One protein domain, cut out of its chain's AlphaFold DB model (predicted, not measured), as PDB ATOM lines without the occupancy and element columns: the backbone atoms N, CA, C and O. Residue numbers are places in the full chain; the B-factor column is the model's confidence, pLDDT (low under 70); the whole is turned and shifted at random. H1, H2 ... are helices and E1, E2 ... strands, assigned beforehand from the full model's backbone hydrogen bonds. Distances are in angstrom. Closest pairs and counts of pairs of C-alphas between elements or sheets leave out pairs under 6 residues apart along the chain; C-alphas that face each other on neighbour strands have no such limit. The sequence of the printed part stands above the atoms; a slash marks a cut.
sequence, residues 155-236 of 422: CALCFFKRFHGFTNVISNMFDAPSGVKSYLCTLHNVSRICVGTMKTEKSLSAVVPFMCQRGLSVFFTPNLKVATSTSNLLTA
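What this domain is: This is residues 155 to 236 of the 422 residues of a protein of Trichuris trichiura (UniProt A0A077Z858). A small twisted sheet of four short strands has H1 and H4 over one face, while H2 and H5 lie off the sheet, their centres farthest from the mean of the C-alphas. Printed are 82 residues, with five named helices and four named strands in the order H1 E1 H2 E2 H3 H4 E3 E4 H5, of mixed class; the mixed sheet runs E1 E2 E3 E4. The whole is compact, with a radius of gyration of the C-alphas of 12.9 A and spans of 37 by 27 by 24 A.

Where its parts are: Find C-alpha 155 at (-38.290, -22.138, -31.773); there H1 begins, residues 155 to 164, 12.5 A long. Next come E1, 166 to 169, H2, 178 to 188 and 15.0 A, E2, 194 to 196, and H3, 198 to 202. Then read H4, 204 to 212 and 11.6 A, E3, 218 to 220, E4, 225 to 227, and H5, 230 to 236, ending at C-alpha 236 (-25.367, -20.071, -17.650).

How they stand to each other: Look at N 167 and O 195, 2.9 A, between antiparallel E1 and E2; at N 196 and O 220, 2.7 A, between parallel E2 and E3; and at N 219 and O 226, 3.0 A, in the antiparallel hairpin E3 and E4. H1 and H4 make two layers, helices on one face of a sheet: H1 over E1 at a height of 8.0 A, H4 only just over E3, with 3 C-alphas, at 9.0 A. E2, H3 H4, E3 form a strand-helix-strand unit, parallel strands with helices between, its crossover right-handed; H3 only grazes the sheet. H4 and H5 are close but not clearly touching, C-alphas 212 and 233 closest at 6.0 A; H2 and H5 are apart. Every O i to N i+4 pair is within hydrogen-bond range in H1, H2, H3 and H5, and 4 of 5 in H4.

The domain as a whole: The C-alphas farthest apart, of Pro 177 and Thr 235, are 38.1 A apart. The printed part has no cut and no long link. Mean pLDDT of the printed part is 70.6; look for values under 70 at residues 155 to 164 and 228 to 236, among others.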
ATOM      1  N   CYS A 155     -39.002 -22.523 -30.556       35.51
ATOM      2  CA  CYS A 155     -38.290 -22.138 -31.773       35.51
ATOM      3  C   CYS A 155     -37.086 -23.043 -32.049       35.51
ATOM      4  O   CYS A 155     -36.641 -23.084 -33.185       35.51
ATOM      5  N   ALA A 156     -36.589 -23.793 -31.054       35.13
ATOM      6  CA  ALA A 156     -35.415 -24.642 -31.192       35.13
ATOM      7  C   ALA A 156     -35.508 -25.498 -32.463       35.13
ATOM      8  O   ALA A 156     -34.739 -25.258 -33.374       35.13
ATOM      9  N   LEU A 157     -36.513 -26.362 -32.641       40.01
ATOM     10  CA  LEU A 157     -36.650 -27.204 -33.848       40.01
ATOM     11  C   LEU A 157     -36.850 -26.429 -35.167       40.01
ATOM     12  O   LEU A 157     -36.248 -26.789 -36.179       40.01
ATOM     13  N   CYS A 158     -37.649 -25.357 -35.184       39.96
ATOM     14  CA  CYS A 158     -37.867 -24.555 -36.401       39.96
ATOM     15  C   CYS A 158     -36.632 -23.731 -36.803       39.96
ATOM     16  O   CYS A 158     -36.318 -23.617 -37.986       39.96
ATOM     17  N   PHE A 159     -35.908 -23.184 -35.829       38.60
ATOM     18  CA  PHE A 159     -34.662 -22.446 -36.020       38.60
ATOM     19  C   PHE A 159     -33.487 -23.396 -36.281       38.60
ATOM     20  O   PHE A 159     -32.634 -23.109 -37.117       38.60
ATOM     21  N   PHE A 160     -33.481 -24.571 -35.645       48.62
ATOM     22  CA  PHE A 160     -32.500 -25.634 -35.854       48.62
ATOM     23  C   PHE A 160     -32.524 -26.137 -37.296       48.62
ATOM     24  O   PHE A 160     -31.453 -26.296 -37.887       48.62
ATOM     25  N   LYS A 161     -33.723 -26.320 -37.873       48.63
ATOM     26  CA  LYS A 161     -33.891 -26.644 -39.297       48.63
ATOM     27  C   LYS A 161     -33.311 -25.557 -40.202       48.63
ATOM     28  O   LYS A 161     -32.737 -25.870 -41.240       48.63
ATOM     29  N   ARG A 162     -33.446 -24.286 -39.806       49.15
ATOM     30  CA  ARG A 162     -33.144 -23.134 -40.665       49.15
ATOM     31  C   ARG A 162     -31.674 -22.701 -40.630       49.15
ATOM     32  O   ARG A 162     -31.129 -22.368 -41.677       49.15
ATOM     33  N   PHE A 163     -31.008 -22.762 -39.476       51.95
ATOM     34  CA  PHE A 163     -29.671 -22.170 -39.316       51.95
ATOM     35  C   PHE A 163     -28.553 -23.171 -39.023       51.95
ATOM     36  O   PHE A 163     -27.437 -22.979 -39.502       51.95
ATOM     37  N   HIS A 164     -28.840 -24.279 -38.336       63.29
ATOM     38  CA  HIS A 164     -27.786 -25.156 -37.808       63.29
ATOM     39  C   HIS A 164     -27.872 -26.620 -38.241       63.29
ATOM     40  O   HIS A 164     -26.980 -27.388 -37.917       63.29
ATOM     41  N   GLY A 165     -28.880 -26.994 -39.033       73.22
ATOM     42  CA  GLY A 165     -28.937 -28.298 -39.686       73.22
ATOM     43  C   GLY A 165     -29.484 -29.439 -38.830       73.22
ATOM     44  O   GLY A 165     -29.243 -30.585 -39.203       73.22
ATOM     45  N   PHE A 166     -30.227 -29.181 -37.745       77.64
ATOM     46  CA  PHE A 166     -30.972 -30.265 -37.090       77.64
ATOM     47  C   PHE A 166     -32.282 -30.553 -37.798       77.64
ATOM     48  O   PHE A 166     -33.004 -29.649 -38.219       77.64
ATOM     49  N   THR A 167     -32.587 -31.836 -37.910       77.82
ATOM     50  CA  THR A 167     -33.720 -32.345 -38.681       77.82
ATOM     51  C   THR A 167     -34.799 -32.920 -37.787       77.82
ATOM     52  O   THR A 167     -35.977 -32.824 -38.142       77.82
ATOM     53  N   ASN A 168     -34.420 -33.477 -36.633       74.36
ATOM     54  CA  ASN A 168     -35.345 -34.193 -35.769       74.36
ATOM     55  C   ASN A 168     -34.976 -34.119 -34.276       74.36
ATOM     56  O   ASN A 168     -33.943 -33.570 -33.891       74.36
ATOM     57  N   VAL A 169     -35.841 -34.685 -33.437       77.31
ATOM     58  CA  VAL A 169     -35.561 -35.059 -32.042       77.31
ATOM     59  C   VAL A 169     -35.777 -36.557 -31.884       77.31
ATOM     60  O   VAL A 169     -36.603 -37.126 -32.598       77.31
ATOM     61  N   ILE A 170     -35.070 -37.198 -30.950       78.65
ATOM     62  CA  ILE A 170     -35.129 -38.659 -30.784       78.65
ATOM     63  C   ILE A 170     -36.569 -39.146 -30.575       78.65
ATOM     64  O   ILE A 170     -36.957 -40.137 -31.182       78.65
ATOM     65  N   SER A 171     -37.405 -38.414 -29.825       75.32
ATOM     66  CA  SER A 171     -38.824 -38.765 -29.600       75.32
ATOM     67  C   SER A 171     -39.681 -38.915 -30.867       75.32
ATOM     68  O   SER A 171     -40.788 -39.450 -30.805       75.32
ATOM     69  N   ASN A 172     -39.213 -38.379 -31.993       73.71
ATOM     70  CA  ASN A 172     -39.900 -38.392 -33.284       73.71
ATOM     71  C   ASN A 172     -39.238 -39.356 -34.283       73.71
ATOM     72  O   ASN A 172     -39.613 -39.370 -35.451       73.71
ATOM     73  N   MET A 173     -38.220 -40.105 -33.854       79.71
ATOM     74  CA  MET A 173     -37.499 -41.074 -34.687       79.71
ATOM     75  C   MET A 173     -37.913 -42.520 -34.414       79.71
ATOM     76  O   MET A 173     -37.402 -43.429 -35.059       79.71
ATOM     77  N   PHE A 174     -38.818 -42.733 -33.462       77.19
ATOM     78  CA  PHE A 174     -39.355 -44.041 -33.135       77.19
ATOM     79  C   PHE A 174     -40.855 -43.948 -32.865       77.19
ATOM     80  O   PHE A 174     -41.353 -42.953 -32.320       77.19
ATOM     81  N   ASP A 175     -41.548 -45.029 -33.198       77.40
ATOM     82  CA  ASP A 175     -42.936 -45.247 -32.826       77.40
ATOM     83  C   ASP A 175     -42.993 -46.103 -31.564       77.40
ATOM     84  O   ASP A 175     -42.258 -47.077 -31.407       77.40
ATOM     85  N   ALA A 176     -43.847 -45.707 -30.625       72.84
ATOM     86  CA  ALA A 176     -44.076 -46.439 -29.389       72.84
ATOM     87  C   ALA A 176     -45.482 -46.131 -28.851       72.84
ATOM     88  O   ALA A 176     -45.972 -45.012 -29.052       72.84
ATOM     89  N   PRO A 177     -46.118 -47.068 -28.120       79.55
ATOM     90  CA  PRO A 177     -47.344 -46.793 -27.378       79.55
ATOM     91  C   PRO A 177     -47.192 -45.562 -26.475       79.55
ATOM     92  O   PRO A 177     -46.114 -45.310 -25.930       79.55
ATOM     93  N   SER A 178     -48.273 -44.804 -26.281       75.83
ATOM     94  CA  SER A 178     -48.256 -43.524 -25.551       75.83
ATOM     95  C   SER A 178     -47.622 -43.626 -24.158       75.83
ATOM     96  O   SER A 178     -46.849 -42.745 -23.781       75.83
ATOM     97  N   GLY A 179     -47.869 -44.722 -23.432       71.22
ATOM     98  CA  GLY A 179     -47.258 -44.993 -22.128       71.22
ATOM     99  C   GLY A 179     -45.734 -45.126 -22.191       71.22
ATOM    100  O   GLY A 179     -45.028 -44.486 -21.415       71.22
ATOM    101  N   VAL A 180     -45.213 -45.871 -23.169       74.39
ATOM    102  CA  VAL A 180     -43.763 -46.037 -23.385       74.39
ATOM    103  C   VAL A 180     -43.133 -44.718 -23.821       74.39
ATOM    104  O   VAL A 180     -42.082 -44.328 -23.317       74.39
ATOM    105  N   LYS A 181     -43.798 -43.980 -24.716       67.90
ATOM    106  CA  LYS A 181     -43.323 -42.670 -25.171       67.90
ATOM    107  C   LYS A 181     -43.264 -41.664 -24.019       67.90
ATOM    108  O   LYS A 181     -42.279 -40.937 -23.907       67.90
ATOM    109  N   SER A 182     -44.271 -41.666 -23.145       67.33
ATOM    110  CA  SER A 182     -44.307 -40.854 -21.923       67.33
ATOM    111  C   SER A 182     -43.186 -41.243 -20.956       67.33
ATOM    112  O   SER A 182     -42.435 -40.376 -20.507       67.33
ATOM    113  N   TYR A 183     -42.998 -42.546 -20.716       72.38
ATOM    114  CA  TYR A 183     -41.923 -43.071 -19.873       72.38
ATOM    115  C   TYR A 183     -40.539 -42.639 -20.375       72.38
ATOM    116  O   TYR A 183     -39.767 -42.059 -19.620       72.38
ATOM    117  N   LEU A 184     -40.245 -42.822 -21.667       65.68
ATOM    118  CA  LEU A 184     -38.960 -42.433 -22.257       65.68
ATOM    119  C   LEU A 184     -38.743 -40.914 -22.247       65.68
ATOM    120  O   LEU A 184     -37.626 -40.449 -22.013       65.68
ATOM    121  N   CYS A 185     -39.794 -40.126 -22.493       67.92
ATOM    122  CA  CYS A 185     -39.707 -38.668 -22.404       67.92
ATOM    123  C   CYS A 185     -39.443 -38.201 -20.970       67.92
ATOM    124  O   CYS A 185     -38.722 -37.226 -20.799       67.92
ATOM    125  N   THR A 186     -39.981 -38.903 -19.973       66.47
ATOM    126  CA  THR A 186     -39.832 -38.559 -18.553       66.47
ATOM    127  C   THR A 186     -38.479 -39.009 -18.002       66.47
ATOM    128  O   THR A 186     -37.762 -38.207 -17.416       66.47
ATOM    129  N   LEU A 187     -38.098 -40.272 -18.221       70.16
ATOM    130  CA  LEU A 187     -36.889 -40.859 -17.636       70.16
ATOM    131  C   LEU A 187     -35.609 -40.423 -18.363       70.16
ATOM    132  O   LEU A 187     -34.578 -40.196 -17.739       70.16
ATOM    133  N   HIS A 188     -35.667 -40.319 -19.694       67.94
ATOM    134  CA  HIS A 188     -34.486 -40.111 -20.537       67.94
ATOM    135  C   HIS A 188     -34.498 -38.788 -21.305       67.94
ATOM    136  O   HIS A 188     -33.575 -38.532 -22.078       67.94
ATOM    137  N   ASN A 189     -35.521 -37.942 -21.127       67.75
ATOM    138  CA  ASN A 189     -35.633 -36.652 -21.812       67.75
ATOM    139  C   ASN A 189     -35.445 -36.753 -23.342       67.75
ATOM    140  O   ASN A 189     -34.923 -35.836 -23.973       67.75
ATOM    141  N   VAL A 190     -35.886 -37.853 -23.973       71.16
ATOM    142  CA  VAL A 190     -35.673 -38.097 -25.421       71.16
ATOM    143  C   VAL A 190     -36.297 -37.027 -26.326       71.16
ATOM    144  O   VAL A 190     -35.868 -36.846 -27.464       71.16
ATOM    145  N   SER A 191     -37.280 -36.276 -25.822       70.79
ATOM    146  CA  SER A 191     -37.882 -35.113 -26.492       70.79
ATOM    147  C   SER A 191     -36.964 -33.885 -26.541       70.79
ATOM    148  O   SER A 191     -37.216 -32.957 -27.310       70.79
ATOM    149  N   ARG A 192     -35.888 -33.882 -25.748       70.66
ATOM    150  CA  ARG A 192     -34.867 -32.829 -25.675       70.66
ATOM    151  C   ARG A 192     -33.546 -33.228 -26.334       70.66
ATOM    152  O   ARG A 192     -32.610 -32.441 -26.321       70.66
ATOM    153  N   ILE A 193     -33.453 -34.414 -26.934       78.73
ATOM    154  CA  ILE A 193     -32.238 -34.837 -27.634       78.73
ATOM    155  C   ILE A 193     -32.411 -34.576 -29.129       78.73
ATOM    156  O   ILE A 193     -33.186 -35.251 -29.808       78.73
ATOM    157  N   CYS A 194     -31.700 -33.572 -29.639       82.20
ATOM    158  CA  CYS A 194     -31.763 -33.176 -31.044       82.20
ATOM    159  C   CYS A 194     -30.854 -34.041 -31.926       82.20
ATOM    160  O   CYS A 194     -29.798 -34.504 -31.490       82.20
ATOM    161  N   VAL A 195     -31.253 -34.206 -33.189       84.09
ATOM    162  CA  VAL A 195     -30.495 -34.936 -34.213       84.09
ATOM    163  C   VAL A 195     -30.147 -34.002 -35.370       84.09
ATOM    164  O   VAL A 195     -31.012 -33.479 -36.076       84.09
ATOM    165  N   GLY A 196     -28.850 -33.748 -35.485       84.99
ATOM    166  CA  GLY A 196     -28.161 -32.903 -36.445       84.99
ATOM    167  C   GLY A 196     -27.784 -33.639 -37.726       84.99
ATOM    168  O   GLY A 196     -27.571 -34.845 -37.735       84.99
ATOM    169  N   THR A 197     -27.637 -32.891 -38.815       88.31
ATOM    170  CA  THR A 197     -26.989 -33.334 -40.065       88.31
ATOM    171  C   THR A 197     -25.480 -33.067 -40.045       88.31
ATOM    172  O   THR A 197     -24.979 -32.390 -39.145       88.31
ATOM    173  N   MET A 198     -24.765 -33.476 -41.103       89.01
ATOM    174  CA  MET A 198     -23.362 -33.097 -41.340       89.01
ATOM    175  C   MET A 198     -23.123 -31.575 -41.317       89.01
ATOM    176  O   MET A 198     -22.022 -31.134 -41.003       89.01
ATOM    177  N   LYS A 199     -24.136 -30.745 -41.622       85.88
ATOM    178  CA  LYS A 199     -24.036 -29.276 -41.506       85.88
ATOM    179  C   LYS A 199     -23.854 -28.836 -40.050       85.88
ATOM    180  O   LYS A 199     -23.052 -27.947 -39.773       85.88
ATOM    181  N   THR A 200     -24.575 -29.488 -39.143       84.19
ATOM    182  CA  THR A 200     -24.469 -29.303 -37.687       84.19
ATOM    183  C   THR A 200     -23.070 -29.662 -37.207       84.19
ATOM    184  O   THR A 200     -22.451 -28.891 -36.483       84.19
ATOM    185  N   GLU A 201     -22.558 -30.803 -37.675       86.15
ATOM    186  CA  GLU A 201     -21.228 -31.320 -37.335       86.15
ATOM    187  C   GLU A 201     -20.105 -30.394 -37.817       86.15
ATOM    188  O   GLU A 201     -19.171 -30.091 -37.081       86.15
ATOM    189  N   LYS A 202     -20.240 -29.835 -39.024       88.41
ATOM    190  CA  LYS A 202     -19.311 -28.818 -39.544       88.41
ATOM    191  C   LYS A 202     -19.371 -27.488 -38.785       88.41
ATOM    192  O   LYS A 202     -18.445 -26.693 -38.889       88.41
ATOM    193  N   SER A 203     -20.448 -27.236 -38.037       85.48
ATOM    194  CA  SER A 203     -20.712 -25.958 -37.359       85.48
ATOM    195  C   SER A 203     -20.694 -26.076 -35.831       85.48
ATOM    196  O   SER A 203     -21.291 -25.240 -35.151       85.48
ATOM    197  N   LEU A 204     -20.039 -27.100 -35.265       83.75
ATOM    198  CA  LEU A 204     -20.068 -27.373 -33.821       83.75
ATOM    199  C   LEU A 204     -19.631 -26.186 -32.957       83.75
ATOM    200  O   LEU A 204     -20.217 -25.966 -31.902       83.75
ATOM    201  N   SER A 205     -18.676 -25.380 -33.423       78.41
ATOM    202  CA  SER A 205     -18.215 -24.172 -32.725       78.41
ATOM    203  C   SER A 205     -19.327 -23.145 -32.480       78.41
ATOM    204  O   SER A 205     -19.337 -22.495 -31.440       78.41
ATOM    205  N   ALA A 206     -20.294 -23.029 -33.395       76.34
ATOM    206  CA  ALA A 206     -21.471 -22.173 -33.235       76.34
ATOM    207  C   ALA A 206     -22.634 -22.914 -32.555       76.34
ATOM    208  O   ALA A 206     -23.379 -22.337 -31.763       76.34
ATOM    209  N   VAL A 207     -22.788 -24.207 -32.854       77.12
ATOM    210  CA  VAL A 207     -23.912 -25.024 -32.386       77.12
ATOM    211  C   VAL A 207     -23.808 -25.362 -30.905       77.12
ATOM    212  O   VAL A 207     -24.809 -25.280 -30.202       77.12
ATOM    213  N   VAL A 208     -22.629 -25.729 -30.406       77.17
ATOM    214  CA  VAL A 208     -22.455 -26.164 -29.012       77.17
ATOM    215  C   VAL A 208     -22.817 -25.051 -28.016       77.17
ATOM    216  O   VAL A 208     -23.659 -25.304 -27.150       77.17
ATOM    217  N   PRO A 209     -22.308 -23.806 -28.147       66.59
ATOM    218  CA  PRO A 209     -22.742 -22.700 -27.288       66.59
ATOM    219  C   PRO A 209     -24.247 -22.428 -27.399       66.59
ATOM    220  O   PRO A 209     -24.922 -22.221 -26.391       66.59
ATOM    221  N   PHE A 210     -24.791 -22.496 -28.618       67.57
ATOM    222  CA  PHE A 210     -26.212 -22.290 -28.890       67.57
ATOM    223  C   PHE A 210     -27.102 -23.351 -28.222       67.57
ATOM    224  O   PHE A 210     -28.161 -23.013 -27.691       67.57
ATOM    225  N   MET A 211     -26.687 -24.619 -28.230       70.52
ATOM    226  CA  MET A 211     -27.365 -25.734 -27.559       70.52
ATOM    227  C   MET A 211     -27.276 -25.603 -26.036       70.52
ATOM    228  O   MET A 211     -28.276 -25.773 -25.335       70.52
ATOM    229  N   CYS A 212     -26.110 -25.202 -25.525       65.68
ATOM    230  CA  CYS A 212     -25.894 -25.007 -24.094       65.68
ATOM    231  C   CYS A 212     -26.780 -23.915 -23.504       65.68
ATOM    232  O   CYS A 212     -27.429 -24.128 -22.485       65.68
ATOM    233  N   GLN A 213     -26.895 -22.776 -24.189       58.49
ATOM    234  CA  GLN A 213     -27.790 -21.682 -23.789       58.49
ATOM    235  C   GLN A 213     -29.266 -22.109 -23.678       58.49
ATOM    236  O   GLN A 213     -30.081 -21.380 -23.120       58.49
ATOM    237  N   ARG A 214     -29.618 -23.282 -24.221       62.54
ATOM    238  CA  ARG A 214     -30.970 -23.851 -24.268       62.54
ATOM    239  C   ARG A 214     -31.179 -25.014 -23.300       62.54
ATOM    240  O   ARG A 214     -32.252 -25.609 -23.314       62.54
ATOM    241  N   GLY A 215     -30.167 -25.357 -22.499       63.60
ATOM    242  CA  GLY A 215     -30.205 -26.514 -21.600       63.60
ATOM    243  C   GLY A 215     -30.179 -27.862 -22.327       63.60
ATOM    244  O   GLY A 215     -30.585 -28.871 -21.757       63.60
ATOM    245  N   LEU A 216     -29.729 -27.896 -23.588       69.35
ATOM    246  CA  LEU A 216     -29.623 -29.118 -24.385       69.35
ATOM    247  C   LEU A 216     -28.180 -29.620 -24.303       69.35
ATOM    248  O   LEU A 216     -27.319 -29.229 -25.090       69.35
ATOM    249  N   SER A 217     -27.911 -30.448 -23.295       67.56
ATOM    250  CA  SER A 217     -26.564 -30.934 -22.977       67.56
ATOM    251  C   SER A 217     -26.079 -32.040 -23.910       67.56
ATOM    252  O   SER A 217     -24.868 -32.230 -24.025       67.56
ATOM    253  N   VAL A 218     -27.001 -32.741 -24.579       78.99
ATOM    254  CA  VAL A 218     -26.713 -33.883 -25.450       78.99
ATOM    255  C   VAL A 218     -27.436 -33.735 -26.782       78.99
ATOM    256  O   VAL A 218     -28.647 -33.514 -26.828       78.99
ATOM    257  N   PHE A 219     -26.700 -33.916 -27.873       84.50
ATOM    258  CA  PHE A 219     -27.267 -34.070 -29.206       84.50
ATOM    259  C   PHE A 219     -26.425 -35.004 -30.066       84.50
ATOM    260  O   PHE A 219     -25.263 -35.275 -29.770       84.50
ATOM    261  N   PHE A 220     -27.033 -35.499 -31.136       85.91
ATOM    262  CA  PHE A 220     -26.378 -36.381 -32.090       85.91
ATOM    263  C   PHE A 220     -26.161 -35.657 -33.411       85.91
ATOM    264  O   PHE A 220     -27.006 -34.877 -33.843       85.91
ATOM    265  N   THR A 221     -25.041 -35.923 -34.061       86.47
ATOM    266  CA  THR A 221     -24.812 -35.700 -35.493       86.47
ATOM    267  C   THR A 221     -24.587 -37.071 -36.145       86.47
ATOM    268  O   THR A 221     -24.569 -38.071 -35.423       86.47
ATOM    269  N   PRO A 222     -24.436 -37.181 -37.480       85.25
ATOM    270  CA  PRO A 222     -24.259 -38.486 -38.117       85.25
ATOM    271  C   PRO A 222     -23.083 -39.293 -37.548       85.25
ATOM    272  O   PRO A 222     -23.199 -40.512 -37.462       85.25
ATOM    273  N   ASN A 223     -22.004 -38.628 -37.108       88.12
ATOM    274  CA  ASN A 223     -20.810 -39.310 -36.599       88.12
ATOM    275  C   ASN A 223     -20.528 -39.086 -35.107       88.12
ATOM    276  O   ASN A 223     -19.709 -39.803 -34.536       88.12
ATOM    277  N   LEU A 224     -21.147 -38.089 -34.462       87.07
ATOM    278  CA  LEU A 224     -20.783 -37.683 -33.104       87.07
ATOM    279  C   LEU A 224     -21.988 -37.684 -32.166       87.07
ATOM    280  O   LEU A 224     -23.042 -37.119 -32.457       87.07
ATOM    281  N   LYS A 225     -21.787 -38.236 -30.970       87.25
ATOM    282  CA  LYS A 225     -22.575 -37.877 -29.791       87.25
ATOM    283  C   LYS A 225     -21.883 -36.693 -29.130       87.25
ATOM    284  O   LYS A 225     -20.809 -36.846 -28.552       87.25
ATOM    285  N   VAL A 226     -22.496 -35.521 -29.203       81.70
ATOM    286  CA  VAL A 226     -21.958 -34.312 -28.587       81.70
ATOM    287  C   VAL A 226     -22.596 -34.152 -27.218       81.70
ATOM    288  O   VAL A 226     -23.803 -33.946 -27.105       81.70
ATOM    289  N   ALA A 227     -21.774 -34.273 -26.181       75.69
ATOM    290  CA  ALA A 227     -22.134 -33.965 -24.808       75.69
ATOM    291  C   ALA A 227     -21.283 -32.779 -24.363       75.69
ATOM    292  O   ALA A 227     -20.054 -32.840 -24.435       75.69
ATOM    293  N   THR A 228     -21.917 -31.682 -23.959       63.42
ATOM    294  CA  THR A 228     -21.146 -30.500 -23.562       63.42
ATOM    295  C   THR A 228     -20.705 -30.621 -22.113       63.42
ATOM    296  O   THR A 228     -21.517 -30.953 -21.252       63.42
ATOM    297  N   SER A 229     -19.426 -30.334 -21.853       56.73
ATOM    298  CA  SER A 229     -18.885 -30.264 -20.496       56.73
ATOM    299  C   SER A 229     -19.686 -29.267 -19.653       56.73
ATOM    300  O   SER A 229     -20.014 -28.162 -20.099       56.73
ATOM    301  N   THR A 230     -20.017 -29.683 -18.435       53.78
ATOM    302  CA  THR A 230     -20.970 -29.044 -17.523       53.78
ATOM    303  C   THR A 230     -20.574 -27.611 -17.129       53.78
ATOM    304  O   THR A 230     -21.435 -26.829 -16.737       53.78
ATOM    305  N   SER A 231     -19.304 -27.212 -17.286       54.50
ATOM    306  CA  SER A 231     -18.771 -25.920 -16.811       54.50
ATOM    307  C   SER A 231     -19.472 -24.684 -17.402       54.50
ATOM    308  O   SER A 231     -19.838 -23.760 -16.667       54.50
ATOM    309  N   ASN A 232     -19.739 -24.675 -18.711       58.79
ATOM    310  CA  ASN A 232     -20.440 -23.558 -19.362       58.79
ATOM    311  C   ASN A 232     -21.938 -23.536 -19.015       58.79
ATOM    312  O   ASN A 232     -22.541 -22.465 -18.909       58.79
ATOM    313  N   LEU A 233     -22.535 -24.712 -18.799       55.60
ATOM    314  CA  LEU A 233     -23.943 -24.861 -18.427       55.60
ATOM    315  C   LEU A 233     -24.206 -24.419 -16.990       55.60
ATOM    316  O   LEU A 233     -25.183 -23.715 -16.755       55.60
ATOM    317  N   LEU A 234     -23.329 -24.774 -16.050       63.77
ATOM    318  CA  LEU A 234     -23.427 -24.330 -14.658       63.77
ATOM    319  C   LEU A 234     -23.343 -22.806 -14.570       63.77
ATOM    320  O   LEU A 234     -24.145 -22.193 -13.874       63.77
ATOM    321  N   THR A 235     -22.445 -22.183 -15.338       65.51
ATOM    322  CA  THR A 235     -22.324 -20.717 -15.392       65.51
ATOM    323  C   THR A 235     -23.597 -20.067 -15.943       65.51
ATOM    324  O   THR A 235     -24.152 -19.166 -15.314       65.51
ATOM    325  N   ALA A 236     -24.117 -20.565 -17.070       60.92
ATOM    326  CA  ALA A 236     -25.367 -20.071 -17.650       60.92
ATOM    327  C   ALA A 236     -26.578 -20.301 -16.724       60.92
ATOM    328  O   ALA A 236     -27.431 -19.422 -16.599       60.92
TER     329      ALA A 236